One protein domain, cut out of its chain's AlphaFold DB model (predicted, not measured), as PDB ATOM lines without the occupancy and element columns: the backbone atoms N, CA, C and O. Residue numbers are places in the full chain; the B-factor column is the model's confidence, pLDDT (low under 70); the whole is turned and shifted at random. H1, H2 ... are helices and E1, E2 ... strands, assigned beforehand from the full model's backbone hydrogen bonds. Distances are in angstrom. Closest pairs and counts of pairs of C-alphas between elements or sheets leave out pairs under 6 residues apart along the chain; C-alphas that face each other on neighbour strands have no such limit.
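This is residues 3 to 91 and 173 to 202 of the 204 residues of an uncharacterized protein of Paenibacillus sp. CFBP13512 (UniProt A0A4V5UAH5). A strongly twisted sheet of four antiparallel strands curls round one helix, H1, and three more helices gather past its edge strand E4: H2 and H4 next to the sheet, and H3 packed on H2 at the end of the domain away from the strands. The sheet's edge strand E1 is at one end of the domain and H3 at the other, their centres the farthest from the mean of the C-alphas, 15.1 A for E1 and 17.9 A for H3. The printed part has 119 residues, with four named strands followed by four named helices, E1 E2 E3 E4 H1 H2 H3 H4; the sheet's order is E1, E2, E3, E4, and the class is mixed, helices and strands. The whole is compact, with a radius of gyration of the C-alphas of 14.8 A and spans of 40 by 40 by 23 A.

E1 is residues 4 to 14, 30.4 A long, with C-alpha 4 at (164.408, 161.751, 215.519). E2 is residues 17 to 28, 34.4 A; E3 is residues 31 to 40, 28.5 A; E4 is residues 43 to 49, 17.7 A. H1 is residues 56 to 70, 21.4 A, with C-alpha 56 at (154.465, 178.344, 209.264). H2 is residues 72 to 89, 25.3 A; H3 is residues 173 to 188, 22.7 A; H4 is residues 191 to 202, 16.5 A, ending with C-alpha 202 at (156.682, 181.625, 228.256).

The strands form a meander, each the antiparallel neighbour of the one before, and each successive pair is a hairpin. N 10 and O 21 of E1 and E2 are 2.9 A apart, N 24 and O 35 of E2 and E3 2.8 A, and N 45 and O 38 of E3 and E4 2.8 A, within hydrogen-bond range. H1 is on one face of the sheet, two layers; its closest C-alphas to E1 are those of Val 12 and Gln 57, 6.2 A. H2 is on the sheet too, over E4; the C-alphas of Val 43 and Val 72, 7.2 A, are their closest. H2 and H3 touch, closest at the C-alphas of Val 81 and Ile 181, 6.4 A, opposite ways at a shallow tilt of 34.8 degrees, only just short of steep. H4 touches H2 with residues 201 to 202 alone, closest at the C-alphas of Lys 86 and Leu 201, 6.3 A, and only grazes the sheet. H3 is apart from the four strands. In H1, H2, H3 and H4 every O i to N i+4 pair is within hydrogen-bond range.

The C-alphas farthest apart are those of Asp 16 and Lys 173, 45.2 A. Residues 92 to 172 are not printed, and C-alphas 91 and 173 are 14.3 A apart across the cut. Of the links printed whole, none is long. Mean pLDDT of the printed part is 88.5; residues 3 to 4, 28 to 31 and 53 are under 70.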
ATOM      1  N   GLN A   3     166.965 160.268 219.302       62.06
ATOM      2  CA  GLN A   3     166.557 161.525 218.671       62.06
ATOM      3  C   GLN A   3     166.070 161.241 217.249       62.06
ATOM      4  O   GLN A   3     166.726 160.511 216.503       62.06
ATOM      5  N   GLN A   4     164.918 161.797 216.885       69.88
ATOM      6  CA  GLN A   4     164.408 161.751 215.519       69.88
ATOM      7  C   GLN A   4     164.248 163.174 214.997       69.88
ATOM      8  O   GLN A   4     163.664 164.032 215.662       69.88
ATOM      9  N   HIS A   5     164.765 163.400 213.792       75.88
ATOM     10  CA  HIS A   5     164.614 164.653 213.067       75.88
ATOM     11  C   HIS A   5     163.757 164.391 211.838       75.88
ATOM     12  O   HIS A   5     164.086 163.524 211.025       75.88
ATOM     13  N   ARG A   6     162.668 165.145 211.695       81.38
ATOM     14  CA  ARG A   6     161.891 165.184 210.455       81.38
ATOM     15  C   ARG A   6     162.047 166.562 209.833       81.38
ATOM     16  O   ARG A   6     161.937 167.567 210.529       81.38
ATOM     17  N   TYR A   7     162.272 166.584 208.527       85.69
ATOM     18  CA  TYR A   7     162.379 167.802 207.738       85.69
ATOM     19  C   TYR A   7     161.203 167.870 206.769       85.69
ATOM     20  O   TYR A   7     160.839 166.858 206.165       85.69
ATOM     21  N   VAL A   8     160.604 169.045 206.634       86.88
ATOM     22  CA  VAL A   8     159.620 169.351 205.592       86.88
ATOM     23  C   VAL A   8     160.085 170.624 204.910       86.88
ATOM     24  O   VAL A   8     160.189 171.653 205.565       86.88
ATOM     25  N   ASN A   9     160.390 170.542 203.620       91.50
ATOM     26  CA  ASN A   9     160.762 171.712 202.831       91.50
ATOM     27  C   ASN A   9     159.526 172.278 202.144       91.50
ATOM     28  O   ASN A   9     158.616 171.529 201.779       91.50
ATOM     29  N   MET A  10     159.504 173.591 201.981       92.19
ATOM     30  CA  MET A  10     158.415 174.291 201.334       92.19
ATOM     31  C   MET A  10     158.865 175.640 200.786       92.19
ATOM     32  O   MET A  10     159.782 176.265 201.313       92.19
ATOM     33  N   ASP A  11     158.116 176.114 199.801       94.50
ATOM     34  CA  ASP A  11     158.291 177.437 199.229       94.50
ATOM     35  C   ASP A  11     157.348 178.432 199.910       94.50
ATOM     36  O   ASP A  11     156.139 178.201 200.026       94.50
ATOM     37  N   VAL A  12     157.894 179.563 200.358       94.06
ATOM     38  CA  VAL A  12     157.111 180.677 200.909       94.06
ATOM     39  C   VAL A  12     157.366 181.928 200.085       94.06
ATOM     40  O   VAL A  12     158.502 182.381 199.972       94.06
ATOM     41  N   GLN A  13     156.307 182.519 199.532       94.75
ATOM     42  CA  GLN A  13     156.419 183.773 198.790       94.75
ATOM     43  C   GLN A  13     156.388 184.992 199.723       94.75
ATOM     44  O   GLN A  13     155.480 185.131 200.552       94.75
ATOM     45  N   TYR A  14     157.359 185.891 199.551       95.88
ATOM     46  CA  TYR A  14     157.479 187.162 200.267       95.88
ATOM     47  C   TYR A  14     158.106 188.243 199.372       95.88
ATOM     48  O   TYR A  14     159.194 188.027 198.845       95.88
ATOM     49  N   ASN A  15     157.443 189.396 199.202       89.38
ATOM     50  CA  ASN A  15     157.907 190.537 198.387       89.38
ATOM     51  C   ASN A  15     158.534 190.114 197.039       89.38
ATOM     52  O   ASN A  15     159.706 190.379 196.776       89.38
ATOM     53  N   ASP A  16     157.754 189.394 196.226       91.38
ATOM     54  CA  ASP A  16     158.126 188.859 194.902       91.38
ATOM     55  C   ASP A  16     159.294 187.855 194.874       91.38
ATOM     56  O   ASP A  16     159.750 187.446 193.807       91.38
ATOM     57  N   GLN A  17     159.756 187.399 196.039       93.62
ATOM     58  CA  GLN A  17     160.770 186.359 196.179       93.62
ATOM     59  C   GLN A  17     160.137 185.062 196.677       93.62
ATOM     60  O   GLN A  17     159.239 185.077 197.520       93.62
ATOM     61  N   ILE A  18     160.635 183.932 196.175       94.69
ATOM     62  CA  ILE A  18     160.328 182.608 196.716       94.69
ATOM     63  C   ILE A  18     161.457 182.226 197.672       94.69
ATOM     64  O   ILE A  18     162.628 182.213 197.286       94.69
ATOM     65  N   LEU A  19     161.101 181.953 198.923       96.25
ATOM     66  CA  LEU A  19     162.013 181.520 199.973       96.25
ATOM     67  C   LEU A  19     161.927 180.000 200.119       96.25
ATOM     68  O   LEU A  19     160.836 179.478 200.339       96.25
ATOM     69  N   ASP A  20     163.076 179.327 200.059       95.81
ATOM     70  CA  ASP A  20     163.208 177.914 200.426       95.81
ATOM     71  C   ASP A  20     163.266 177.800 201.955       95.81
ATOM     72  O   ASP A  20     164.196 178.300 202.606       95.81
ATOM     73  N   VAL A  21     162.225 177.204 202.534       95.25
ATOM     74  CA  VAL A  21     162.033 177.085 203.978       95.25
ATOM     75  C   VAL A  21     162.024 175.618 204.378       95.25
ATOM     76  O   VAL A  21     161.186 174.834 203.938       95.25
ATOM     77  N   SER A  22     162.900 175.264 205.314       93.12
ATOM     78  CA  SER A  22     162.890 173.969 205.983       93.12
ATOM     79  C   SER A  22     162.219 174.074 207.347       93.12
ATOM     80  O   SER A  22     162.678 174.786 208.240       93.12
ATOM     81  N   ILE A  23     161.168 173.293 207.548       89.94
ATOM     82  CA  ILE A  23     160.582 173.024 208.854       89.94
ATOM     83  C   ILE A  23     161.311 171.829 209.467       89.94
ATOM     84  O   ILE A  23     161.320 170.737 208.897       89.94
ATOM     85  N   VAL A  24     161.910 172.032 210.636       88.81
ATOM     86  CA  VAL A  24     162.641 171.010 211.386       88.81
ATOM     87  C   VAL A  24     161.841 170.617 212.619       88.81
ATOM     88  O   VAL A  24     161.676 171.412 213.541       88.81
ATOM     89  N   PHE A  25     161.380 169.372 212.658       84.25
ATOM     90  CA  PHE A  25     160.728 168.788 213.824       84.25
ATOM     91  C   PHE A  25     161.759 168.002 214.634       84.25
ATOM     92  O   PHE A  25     162.294 166.991 214.166       84.25
ATOM     93  N   TYR A  26     162.025 168.462 215.851       79.62
ATOM     94  CA  TYR A  26     162.821 167.755 216.845       79.62
ATOM     95  C   TYR A  26     161.892 166.956 217.741       79.62
ATOM     96  O   TYR A  26     161.079 167.541 218.457       79.62
ATOM     97  N   MET A  27     162.038 165.632 217.711       75.06
ATOM     98  CA  MET A  27     161.315 164.727 218.598       75.06
ATOM     99  C   MET A  27     162.282 164.107 219.613       75.06
ATOM    100  O   MET A  27     163.237 163.420 219.233       75.06
ATOM    101  N   TYR A  28     162.040 164.356 220.902       63.69
ATOM    102  CA  TYR A  28     162.781 163.766 222.018       63.69
ATOM    103  C   TYR A  28     161.804 163.204 223.055       63.69
ATOM    104  O   TYR A  28     161.268 163.938 223.878       63.69
ATOM    105  N   GLY A  29     161.542 161.897 223.004       67.25
ATOM    106  CA  GLY A  29     160.494 161.301 223.837       67.25
ATOM    107  C   GLY A  29     159.118 161.845 223.440       67.25
ATOM    108  O   GLY A  29     158.714 161.673 222.290       67.25
ATOM    109  N   LYS A  30     158.418 162.507 224.371       61.62
ATOM    110  CA  LYS A  30     157.140 163.194 224.109       61.62
ATOM    111  C   LYS A  30     157.318 164.659 223.677       61.62
ATOM    112  O   LYS A  30     156.362 165.249 223.178       61.62
ATOM    113  N   LEU A  31     158.528 165.221 223.773       59.88
ATOM    114  CA  LEU A  31     158.820 166.574 223.301       59.88
ATOM    115  C   LEU A  31     158.813 166.621 221.775       59.88
ATOM    116  O   LEU A  31     159.654 165.988 221.134       59.88
ATOM    117  N   SER A  32     157.935 167.443 221.205       70.31
ATOM    118  CA  SER A  32     158.060 167.926 219.834       70.31
ATOM    119  C   SER A  32     158.343 169.428 219.847       70.31
ATOM    120  O   SER A  32     157.594 170.218 220.416       70.31
ATOM    121  N   LYS A  33     159.461 169.832 219.244       77.94
ATOM    122  CA  LYS A  33     159.761 171.240 218.960       77.94
ATOM    123  C   LYS A  33     159.886 171.422 217.464       77.94
ATOM    124  O   LYS A  33     160.572 170.639 216.808       77.94
ATOM    125  N   SER A  34     159.258 172.463 216.944       84.81
ATOM    126  CA  SER A  34     159.272 172.765 215.520       84.81
ATOM    127  C   SER A  34     160.050 174.053 215.298       84.81
ATOM    128  O   SER A  34     159.841 175.045 215.990       84.81
ATOM    129  N   TYR A  35     160.977 174.030 214.350       87.81
ATOM    130  CA  TYR A  35     161.787 175.187 213.990       87.81
ATOM    131  C   TYR A  35     161.604 175.491 212.514       87.81
ATOM    132  O   TYR A  35     161.532 174.571 211.701       87.81
ATOM    133  N   ILE A  36     161.566 176.769 212.165       91.69
ATOM    134  CA  ILE A  36     161.694 177.218 210.781       91.69
ATOM    135  C   ILE A  36     163.143 177.597 210.520       91.69
ATOM    136  O   ILE A  36     163.774 178.299 211.311       91.69
ATOM    137  N   ARG A  37     163.665 177.119 209.395       94.38
ATOM    138  CA  ARG A  37     165.008 177.413 208.924       94.38
ATOM    139  C   ARG A  37     164.941 177.924 207.499       94.38
ATOM    140  O   ARG A  37     164.446 177.223 206.625       94.38
ATOM    141  N   PHE A  38     165.458 179.119 207.263       95.69
ATOM    142  CA  PHE A  38     165.553 179.701 205.925       95.69
ATOM    143  C   PHE A  38     166.596 180.815 205.907       95.69
ATOM    144  O   PHE A  38     167.166 181.166 206.943       95.69
ATOM    145  N   ARG A  39     166.862 181.372 204.726       95.94
ATOM    146  CA  ARG A  39     167.769 182.507 204.565       95.94
ATOM    147  C   ARG A  39     167.039 183.679 203.926       95.94
ATOM    148  O   ARG A  39     166.442 183.522 202.867       95.94
ATOM    149  N   TYR A  40     167.143 184.863 204.525       96.94
ATOM    150  CA  TYR A  40     166.548 186.090 203.991       96.94
ATOM    151  C   TYR A  40     167.503 187.273 204.150       96.94
ATOM    152  O   TYR A  40     168.124 187.437 205.195       96.94
ATOM    153  N   LYS A  41     167.703 188.072 203.090       95.06
ATOM    154  CA  LYS A  41     168.640 189.222 203.072       95.06
ATOM    155  C   LYS A  41     170.029 188.923 203.678       95.06
ATOM    156  O   LYS A  41     170.605 189.735 204.398       95.06
ATOM    157  N   LYS A  42     170.595 187.753 203.342       92.94
ATOM    158  CA  LYS A  42     171.889 187.232 203.850       92.94
ATOM    159  C   LYS A  42     171.922 186.950 205.363       92.94
ATOM    160  O   LYS A  42     173.012 186.810 205.919       92.94
ATOM    161  N   VAL A  43     170.767 186.831 206.005       94.19
ATOM    162  CA  VAL A  43     170.611 186.377 207.388       94.19
ATOM    163  C   VAL A  43     170.109 184.942 207.374       94.19
ATOM    164  O   VAL A  43     169.109 184.651 206.720       94.19
ATOM    165  N   ASP A  44     170.819 184.058 208.070       94.12
ATOM    166  CA  ASP A  44     170.357 182.698 208.327       94.12
ATOM    167  C   ASP A  44     169.423 182.729 209.535       94.12
ATOM    168  O   ASP A  44     169.775 183.262 210.587       94.12
ATOM    169  N   ILE A  45     168.224 182.191 209.362       94.56
ATOM    170  CA  ILE A  45     167.153 182.231 210.352       94.56
ATOM    171  C   ILE A  45     166.929 180.807 210.842       94.56
ATOM    172  O   ILE A  45     166.827 179.879 210.036       94.56
ATOM    173  N   PHE A  46     166.870 180.638 212.162       90.69
ATOM    174  CA  PHE A  46     166.537 179.382 212.825       90.69
ATOM    175  C   PHE A  46     165.692 179.678 214.062       90.69
ATOM    176  O   PHE A  46     166.222 179.897 215.150       90.69
ATOM    177  N   GLU A  47     164.374 179.713 213.884       86.69
ATOM    178  CA  GLU A  47     163.458 180.180 214.922       86.69
ATOM    179  C   GLU A  47     162.489 179.085 215.352       86.69
ATOM    180  O   GLU A  47     161.979 178.327 214.527       86.69
ATOM    181  N   LEU A  48     162.261 178.996 216.663       80.62
ATOM    182  CA  LEU A  48     161.236 178.126 217.235       80.62
ATOM    183  C   LEU A  48     159.865 178.670 216.825       80.62
ATOM    184  O   LEU A  48     159.617 179.862 216.973       80.62
ATOM    185  N   PHE A  49     158.972 177.805 216.361       77.62
ATOM    186  CA  PHE A  49     157.581 178.175 216.115       77.62
ATOM    187  C   PHE A  49     156.648 177.133 216.725       77.62
ATOM    188  O   PHE A  49     156.950 175.934 216.729       77.62
ATOM    189  N   ASP A  50     155.504 177.587 217.227       73.88
ATOM    190  CA  ASP A  50     154.444 176.689 217.662       73.88
ATOM    191  C   ASP A  50     153.474 176.440 216.504       73.88
ATOM    192  O   ASP A  50     152.674 177.295 216.132       73.88
ATOM    193  N   SER A  51     153.526 175.230 215.944       70.00
ATOM    194  CA  SER A  51     152.628 174.808 214.864       70.00
ATOM    195  C   SER A  51     151.147 174.749 215.258       70.00
ATOM    196  O   SER A  51     150.306 174.599 214.373       70.00
ATOM    197  N   LYS A  52     150.819 174.784 216.558       71.25
ATOM    198  CA  LYS A  52     149.432 174.813 217.046       71.25
ATOM    199  C   LYS A  52     148.854 176.224 217.064       71.25
ATOM    200  O   LYS A  52     147.648 176.369 216.891       71.25
ATOM    201  N   GLU A  53     149.697 177.232 217.273       69.38
ATOM    202  CA  GLU A  53     149.270 178.627 217.416       69.38
ATOM    203  C   GLU A  53     149.496 179.443 216.141       69.38
ATOM    204  O   GLU A  53     148.753 180.385 215.868       69.38
ATOM    205  N   GLU A  54     150.491 179.078 215.329       73.00
ATOM    206  CA  GLU A  54     150.902 179.866 214.173       73.00
ATOM    207  C   GLU A  54     151.089 179.015 212.910       73.00
ATOM    208  O   GLU A  54     151.720 177.953 212.899       73.00
ATOM    209  N   ASN A  55     150.570 179.525 211.789       85.44
ATOM    210  CA  ASN A  55     150.856 178.976 210.469       85.44
ATOM    211  C   ASN A  55     152.324 179.259 210.097       85.44
ATOM    212  O   ASN A  55     152.769 180.404 210.130       85.44
ATOM    213  N   HIS A  56     153.059 178.235 209.661       84.88
ATOM    214  CA  HIS A  56     154.465 178.344 209.264       84.88
ATOM    215  C   HIS A  56     154.730 179.436 208.203       84.88
ATOM    216  O   HIS A  56     155.752 180.115 208.277       84.88
ATOM    217  N   GLN A  57     153.813 179.671 207.253       89.12
ATOM    218  CA  GLN A  57     153.947 180.756 206.270       89.12
ATOM    219  C   GLN A  57     153.865 182.122 206.947       89.12
ATOM    220  O   GLN A  57     154.641 183.018 206.624       89.12
ATOM    221  N   GLN A  58     152.942 182.274 207.899       89.19
ATOM    222  CA  GLN A  58     152.790 183.509 208.658       89.19
ATOM    223  C   GLN A  58     154.031 183.770 209.516       89.19
ATOM    224  O   GLN A  58     154.523 184.897 209.530       89.19
ATOM    225  N   ALA A  59     154.591 182.734 210.144       88.88
ATOM    226  CA  ALA A  59     155.815 182.843 210.932       88.88
ATOM    227  C   ALA A  59     157.000 183.350 210.089       88.88
ATOM    228  O   ALA A  59     157.704 184.281 210.488       88.88
ATOM    229  N   VAL A  60     157.188 182.782 208.891       92.81
ATOM    230  CA  VAL A  60     158.235 183.200 207.944       92.81
ATOM    231  C   VAL A  60     158.035 184.651 207.512       92.81
ATOM    232  O   VAL A  60     158.975 185.444 207.599       92.81
ATOM    233  N   LYS A  61     156.815 185.023 207.099       93.50
ATOM    234  CA  LYS A  61     156.492 186.397 206.680       93.50
ATOM    235  C   LYS A  61     156.731 187.400 207.804       93.50
ATOM    236  O   LYS A  61     157.407 188.395 207.580       93.50
ATOM    237  N   THR A  62     156.293 187.082 209.019       91.88
ATOM    238  CA  THR A  62     156.467 187.932 210.206       91.88
ATOM    239  C   THR A  62     157.948 188.198 210.499       91.88
ATOM    240  O   THR A  62     158.328 189.326 210.811       91.88
ATOM    241  N   ILE A  63     158.819 187.190 210.363       93.62
ATOM    242  CA  ILE A  63     160.269 187.383 210.522       93.62
ATOM    243  C   ILE A  63     160.841 188.255 209.398       93.62
ATOM    244  O   ILE A  63     161.665 189.129 209.669       93.62
ATOM    245  N   CYS A  64     160.414 188.043 208.151       95.75
ATOM    246  CA  CYS A  64     160.871 188.863 207.030       95.75
ATOM    247  C   CYS A  64     160.439 190.329 207.192       95.75
ATOM    248  O   CYS A  64     161.264 191.223 207.036       95.75
ATOM    249  N   GLU A  65     159.193 190.574 207.601       95.81
ATOM    250  CA  GLU A  65     158.662 191.911 207.900       95.81
ATOM    251  C   GLU A  65     159.428 192.588 209.032       95.81
ATOM    252  O   GLU A  65     159.742 193.776 208.942       95.81
ATOM    253  N   LEU A  66     159.790 191.835 210.075       95.56
ATOM    254  CA  LEU A  66     160.637 192.357 211.137       95.56
ATOM    255  C   LEU A  66     161.994 192.800 210.576       95.56
ATOM    256  O   LEU A  66     162.406 193.928 210.835       95.56
ATOM    257  N   ILE A  67     162.665 191.951 209.786       96.81
ATOM    258  CA  ILE A  67     163.955 192.273 209.147       96.81
ATOM    259  C   ILE A  67     163.832 193.513 208.255       96.81
ATOM    260  O   ILE A  67     164.725 194.363 208.273       96.81
ATOM    261  N   ASP A  68     162.743 193.634 207.503       96.81
ATOM    262  CA  ASP A  68     162.477 194.778 206.631       96.81
ATOM    263  C   ASP A  68     162.248 196.063 207.430       96.81
ATOM    264  O   ASP A  68     162.717 197.127 207.026       96.81
ATOM    265  N   THR A  69     161.609 195.949 208.595       96.38
ATOM    266  CA  THR A  69     161.290 197.075 209.480       96.38
ATOM    267  C   THR A  69     162.512 197.587 210.242       96.38
ATOM    268  O   THR A  69     162.759 198.791 210.286       96.38
ATOM    269  N   ILE A  70     163.284 196.694 210.870       96.44
ATOM    270  CA  ILE A  70     164.390 197.094 211.763       96.44
ATOM    271  C   ILE A  70     165.752 197.091 211.063       96.44
ATOM    272  O   ILE A  70     166.710 197.687 211.560       96.44
ATOM    273  N   GLY A  71     165.853 196.430 209.912       97.19
ATOM    274  CA  GLY A  71     167.097 196.228 209.184       97.19
ATOM    275  C   GLY A  71     167.927 195.046 209.699       97.19
ATOM    276  O   GLY A  71     167.852 194.621 210.853       97.19
ATOM    277  N   VAL A  72     168.787 194.528 208.818       96.38
ATOM    278  CA  VAL A  72     169.586 193.309 209.035       96.38
ATOM    279  C   VAL A  72     170.463 193.370 210.290       96.38
ATOM    280  O   VAL A  72     170.498 192.409 211.058       96.38
ATOM    281  N   GLU A  73     171.165 194.480 210.533       95.44
ATOM    282  CA  GLU A  73     172.080 194.573 211.683       95.44
ATOM    283  C   GLU A  73     171.333 194.589 213.022       95.44
ATOM    284  O   GLU A  73     171.741 193.911 213.969       95.44
ATOM    285  N   LYS A  74     170.194 195.296 213.098       96.06
ATOM    286  CA  LYS A  74     169.345 195.260 214.296       96.06
ATOM    287  C   LYS A  74     168.739 193.878 214.492       96.06
ATOM    288  O   LYS A  74     168.712 193.407 215.625       96.06
ATOM    289  N   TYR A  75     168.340 193.197 213.418       95.88
ATOM    290  CA  TYR A  75     167.837 191.829 213.514       95.88
ATOM    291  C   TYR A  75     168.891 190.843 214.033       95.88
ATOM    292  O   TYR A  75     168.596 190.027 214.897       95.88
ATOM    293  N   ARG A  76     170.152 190.940 213.597       94.56
ATOM    294  CA  ARG A  76     171.228 190.098 214.158       94.56
ATOM    295  C   ARG A  76     171.429 190.326 215.654       94.56
ATOM    296  O   ARG A  76     171.706 189.381 216.392       94.56
ATOM    297  N   LYS A  77     171.314 191.579 216.110       95.00
ATOM    298  CA  LYS A  77     171.349 191.883 217.544       95.00
ATOM    299  C   LYS A  77     170.118 191.312 218.251       95.00
ATOM    300  O   LYS A  77     170.287 190.713 219.308       95.00
ATOM    301  N   PHE A  78     168.938 191.442 217.647       94.00
ATOM    302  CA  PHE A  78     167.685 190.867 218.133       94.00
ATOM    303  C   PHE A  78     167.791 189.348 218.335       94.00
ATOM    304  O   PHE A  78     167.567 188.869 219.441       94.00
ATOM    305  N   ASP A  79     168.228 188.602 217.319       91.25
ATOM    306  CA  ASP A  79     168.408 187.146 217.388       91.25
ATOM    307  C   ASP A  79     169.354 186.736 218.532       91.25
ATOM    308  O   ASP A  79     169.054 185.849 219.337       91.25
ATOM    309  N   ARG A  80     170.461 187.473 218.699       91.94
ATOM    310  CA  ARG A  80     171.402 187.248 219.803       91.94
ATOM    311  C   ARG A  80     170.756 187.463 221.173       91.94
ATOM    312  O   ARG A  80     170.917 186.612 222.047       91.94
ATOM    313  N   VAL A  81     170.062 188.586 221.382       93.12
ATOM    314  CA  VAL A  81     169.442 188.870 222.689       93.12
ATOM    315  C   VAL A  81     168.275 187.926 222.977       93.12
ATOM    316  O   VAL A  81     168.123 187.491 224.116       93.12
ATOM    317  N   MET A  82     167.531 187.499 221.953       89.50
ATOM    318  CA  MET A  82     166.509 186.458 222.076       89.50
ATOM    319  C   MET A  82     167.107 185.117 222.500       89.50
ATOM    320  O   MET A  82     166.531 184.419 223.336       89.50
ATOM    321  N   GLY A  83     168.282 184.759 221.978       88.75
ATOM    322  CA  GLY A  83     169.030 183.587 222.431       88.75
ATOM    323  C   GLY A  83     169.385 183.645 223.921       88.75
ATOM    324  O   GLY A  83     169.247 182.643 224.628       88.75
ATOM    325  N   GLU A  84     169.790 184.813 224.423       91.38
ATOM    326  CA  GLU A  84     170.054 185.006 225.854       91.38
ATOM    327  C   GLU A  84     168.767 184.953 226.691       91.38
ATOM    328  O   GLU A  84     168.740 184.258 227.709       91.38
ATOM    329  N   LEU A  85     167.670 185.570 226.240       91.25
ATOM    330  CA  LEU A  85     166.373 185.462 226.919       91.25
ATOM    331  C   LEU A  85     165.896 184.012 227.014       91.25
ATOM    332  O   LEU A  85     165.539 183.567 228.104       91.25
ATOM    333  N   LYS A  86     165.980 183.231 225.926       87.94
ATOM    334  CA  LYS A  86     165.657 181.787 225.926       87.94
ATOM    335  C   LYS A  86     166.429 181.040 227.022       87.94
ATOM    336  O   LYS A  86     165.872 180.187 227.719       87.94
ATOM    337  N   ARG A  87     167.705 181.377 227.234       88.62
ATOM    338  CA  ARG A  87     168.529 180.776 228.300       88.62
ATOM    339  C   ARG A  87     168.090 181.202 229.698       88.62
ATOM    340  O   ARG A  87     168.111 180.361 230.593       88.62
ATOM    341  N   ILE A  88     167.695 182.461 229.889       91.75
ATOM    342  CA  ILE A  88     167.172 182.943 231.176       91.75
ATOM    343  C   ILE A  88     165.845 182.240 231.484       91.75
ATOM    344  O   ILE A  88     165.742 181.577 232.517       91.75
ATOM    345  N   TYR A  89     164.879 182.301 230.562       88.44
ATOM    346  CA  TYR A  89     163.557 181.694 230.729       88.44
ATOM    347  C   TYR A  89     163.651 180.192 231.010       88.44
ATOM    348  O   TYR A  89     163.072 179.729 231.982       88.44
ATOM    349  N   SER A  90     164.470 179.432 230.277       86.12
ATOM    350  CA  SER A  90     164.575 177.967 230.460       86.12
ATOM    351  C   SER A  90     165.075 177.483 231.833       86.12
ATOM    352  O   SER A  90     165.074 176.278 232.094       86.12
ATOM    353  N   ARG A  91     165.570 178.372 232.706       88.94
ATOM    354  CA  ARG A  91     166.192 177.980 233.986       88.94
ATOM    355  C   ARG A  91     165.790 178.836 235.178       88.94
ATOM    356  O   ARG A  91     166.184 178.513 236.296       88.94
ATOM    357  N   LYS A 173     173.001 189.702 238.660       95.00
ATOM    358  CA  LYS A 173     173.653 189.695 237.341       95.00
ATOM    359  C   LYS A 173     172.643 189.450 236.222       95.00
ATOM    360  O   LYS A 173     172.632 190.189 235.245       95.00
ATOM    361  N   TYR A 174     171.814 188.415 236.348       95.44
ATOM    362  CA  TYR A 174     170.817 188.120 235.321       95.44
ATOM    363  C   TYR A 174     169.655 189.112 235.316       95.44
ATOM    364  O   TYR A 174     169.074 189.305 234.260       95.44
ATOM    365  N   SER A 175     169.355 189.760 236.444       96.56
ATOM    366  CA  SER A 175     168.360 190.839 236.490       96.56
ATOM    367  C   SER A 175     168.821 192.050 235.677       96.56
ATOM    368  O   SER A 175     168.066 192.545 234.852       96.56
ATOM    369  N   LEU A 176     170.089 192.456 235.817       95.94
ATOM    370  CA  LEU A 176     170.674 193.526 234.998       95.94
ATOM    371  C   LEU A 176     170.691 193.162 233.510       95.94
ATOM    372  O   LEU A 176     170.247 193.944 232.682       95.94
ATOM    373  N   VAL A 177     171.131 191.944 233.174       95.06
ATOM    374  CA  VAL A 177     171.118 191.466 231.779       95.06
ATOM    375  C   VAL A 177     169.699 191.444 231.212       95.06
ATOM    376  O   VAL A 177     169.504 191.801 230.055       95.06
ATOM    377  N   TYR A 178     168.713 191.010 231.999       95.06
ATOM    378  CA  TYR A 178     167.318 191.001 231.575       95.06
ATOM    379  C   TYR A 178     166.819 192.421 231.292       95.06
ATOM    380  O   TYR A 178     166.302 192.646 230.202       95.06
ATOM    381  N   GLN A 179     167.065 193.365 232.205       95.44
ATOM    382  CA  GLN A 179     166.697 194.771 232.035       95.44
ATOM    383  C   GLN A 179     167.346 195.390 230.787       95.44
ATOM    384  O   GLN A 179     166.657 195.981 229.962       95.44
ATOM    385  N   ASP A 180     168.652 195.188 230.587       95.50
ATOM    386  CA  ASP A 180     169.365 195.702 229.411       95.50
ATOM    387  C   ASP A 180     168.764 195.166 228.100       95.50
ATOM    388  O   ASP A 180     168.711 195.864 227.082       95.50
ATOM    389  N   ILE A 181     168.325 193.902 228.106       94.81
ATOM    390  CA  ILE A 181     167.682 193.290 226.946       94.81
ATOM    391  C   ILE A 181     166.285 193.877 226.730       94.81
ATOM    392  O   ILE A 181     165.976 194.238 225.593       94.81
ATOM    393  N   THR A 182     165.450 193.971 227.770       92.81
ATOM    394  CA  THR A 182     164.089 194.519 227.647       92.81
ATOM    395  C   THR A 182     164.120 195.968 227.185       92.81
ATOM    396  O   THR A 182     163.465 196.287 226.194       92.81
ATOM    397  N   ASP A 183     164.981 196.798 227.777       94.62
ATOM    398  CA  ASP A 183     165.141 198.207 227.402       94.62
ATOM    399  C   ASP A 183     165.584 198.341 225.943       94.62
ATOM    400  O   ASP A 183     165.055 199.149 225.173       94.62
ATOM    401  N   TRP A 184     166.549 197.516 225.519       95.56
ATOM    402  CA  TRP A 184     166.992 197.530 224.132       95.56
ATOM    403  C   TRP A 184     165.872 197.112 223.173       95.56
ATOM    404  O   TRP A 184     165.738 197.730 222.110       95.56
ATOM    405  N   MET A 185     165.083 196.088 223.520       94.50
ATOM    406  CA  MET A 185     163.960 195.637 222.697       94.50
ATOM    407  C   MET A 185     162.900 196.730 222.575       94.50
ATOM    408  O   MET A 185     162.543 197.072 221.451       94.50
ATOM    409  N   GLU A 186     162.465 197.331 223.680       93.88
ATOM    410  CA  GLU A 186     161.450 198.396 223.692       93.88
ATOM    411  C   GLU A 186     161.852 199.610 222.842       93.88
ATOM    412  O   GLU A 186     161.017 200.217 222.174       93.88
ATOM    413  N   GLN A 187     163.146 199.935 222.802       95.25
ATOM    414  CA  GLN A 187     163.667 201.055 222.014       95.25
ATOM    415  C   GLN A 187     163.852 200.743 220.521       95.25
ATOM    416  O   GLN A 187     163.977 201.665 219.713       95.25
ATOM    417  N   ASN A 188     163.971 199.468 220.137       95.00
ATOM    418  CA  ASN A 188     164.432 199.092 218.793       95.00
ATOM    419  C   ASN A 188     163.482 198.186 218.018       95.00
ATOM    420  O   ASN A 188     163.630 198.086 216.797       95.00
ATOM    421  N   ILE A 189     162.561 197.517 218.701       95.75
ATOM    422  CA  ILE A 189     161.685 196.494 218.145       95.75
ATOM    423  C   ILE A 189     160.236 196.950 218.336       95.75
ATOM    424  O   ILE A 189     159.854 197.308 219.448       95.75
ATOM    425  N   PRO A 190     159.394 196.934 217.288       93.44
ATOM    426  CA  PRO A 190     157.986 197.274 217.454       93.44
ATOM    427  C   PRO A 190     157.290 196.321 218.437       93.44
ATOM    428  O   PRO A 190     157.469 195.102 218.361       93.44
ATOM    429  N   THR A 191     156.452 196.872 219.319       90.69
ATOM    430  CA  THR A 191     155.819 196.167 220.451       90.69
ATOM    431  C   THR A 191     155.101 194.878 220.053       90.69
ATOM    432  O   THR A 191     155.195 193.880 220.761       90.69
ATOM    433  N   TYR A 192     154.434 194.863 218.892       89.25
ATOM    434  CA  TYR A 192     153.767 193.667 218.365       89.25
ATOM    435  C   TYR A 192     154.719 192.464 218.244       89.25
ATOM    436  O   TYR A 192     154.376 191.354 218.654       89.25
ATOM    437  N   TYR A 193     155.935 192.683 217.734       88.62
ATOM    438  CA  TYR A 193     156.917 191.611 217.600       88.62
ATOM    439  C   TYR A 193     157.421 191.168 218.970       88.62
ATOM    440  O   TYR A 193     157.475 189.966 219.218       88.62
ATOM    441  N   ILE A 194     157.719 192.111 219.874       88.56
ATOM    442  CA  ILE A 194     158.133 191.790 221.249       88.56
ATOM    443  C   ILE A 194     157.108 190.851 221.894       88.56
ATOM    444  O   ILE A 194     157.485 189.774 222.347       88.56
ATOM    445  N   GLN A 195     155.815 191.190 221.847       86.25
ATOM    446  CA  GLN A 195     154.763 190.363 222.439       86.25
ATOM    447  C   GLN A 195     154.727 188.949 221.846       86.25
ATOM    448  O   GLN A 195     154.682 187.971 222.593       86.25
ATOM    449  N   ARG A 196     154.790 188.822 220.512       83.81
ATOM    450  CA  ARG A 196     154.802 187.518 219.829       83.81
ATOM    451  C   ARG A 196     155.955 186.640 220.317       83.81
ATOM    452  O   ARG A 196     155.746 185.470 220.632       83.81
ATOM    453  N   PHE A 197     157.162 187.194 220.389       83.19
ATOM    454  CA  PHE A 197     158.336 186.430 220.804       83.19
ATOM    455  C   PHE A 197     158.329 186.118 222.303       83.19
ATOM    456  O   PHE A 197     158.688 185.006 222.680       83.19
ATOM    457  N   MET A 198     157.880 187.046 223.150       84.00
ATOM    458  CA  MET A 198     157.781 186.820 224.594       84.00
ATOM    459  C   MET A 198     156.756 185.731 224.926       84.00
ATOM    460  O   MET A 198     157.069 184.847 225.718       84.00
ATOM    461  N   ASN A 199     155.601 185.699 224.251       79.88
ATOM    462  CA  ASN A 199     154.622 184.615 224.408       79.88
ATOM    463  C   ASN A 199     155.243 183.241 224.106       79.88
ATOM    464  O   ASN A 199     155.081 182.296 224.878       79.88
ATOM    465  N   ALA A 200     156.032 183.147 223.031       75.75
ATOM    466  CA  ALA A 200     156.730 181.914 222.680       75.75
ATOM    467  C   ALA A 200     157.774 181.497 223.735       75.75
ATOM    468  O   ALA A 200     158.005 180.304 223.919       75.75
ATOM    469  N   LEU A 201     158.401 182.447 224.443       78.31
ATOM    470  CA  LEU A 201     159.336 182.146 225.536       78.31
ATOM    471  C   LEU A 201     158.640 181.610 226.784       78.31
ATOM    472  O   LEU A 201     159.206 180.766 227.475       78.31
ATOM    473  N   GLU A 202     157.434 182.085 227.086       70.12
ATOM    474  CA  GLU A 202     156.682 181.625 228.256       70.12
ATOM    475  C   GLU A 202     156.176 180.188 228.106       70.12
ATOM    476  O   GLU A 202     156.012 179.491 229.112       70.12
TER     477      GLU A 202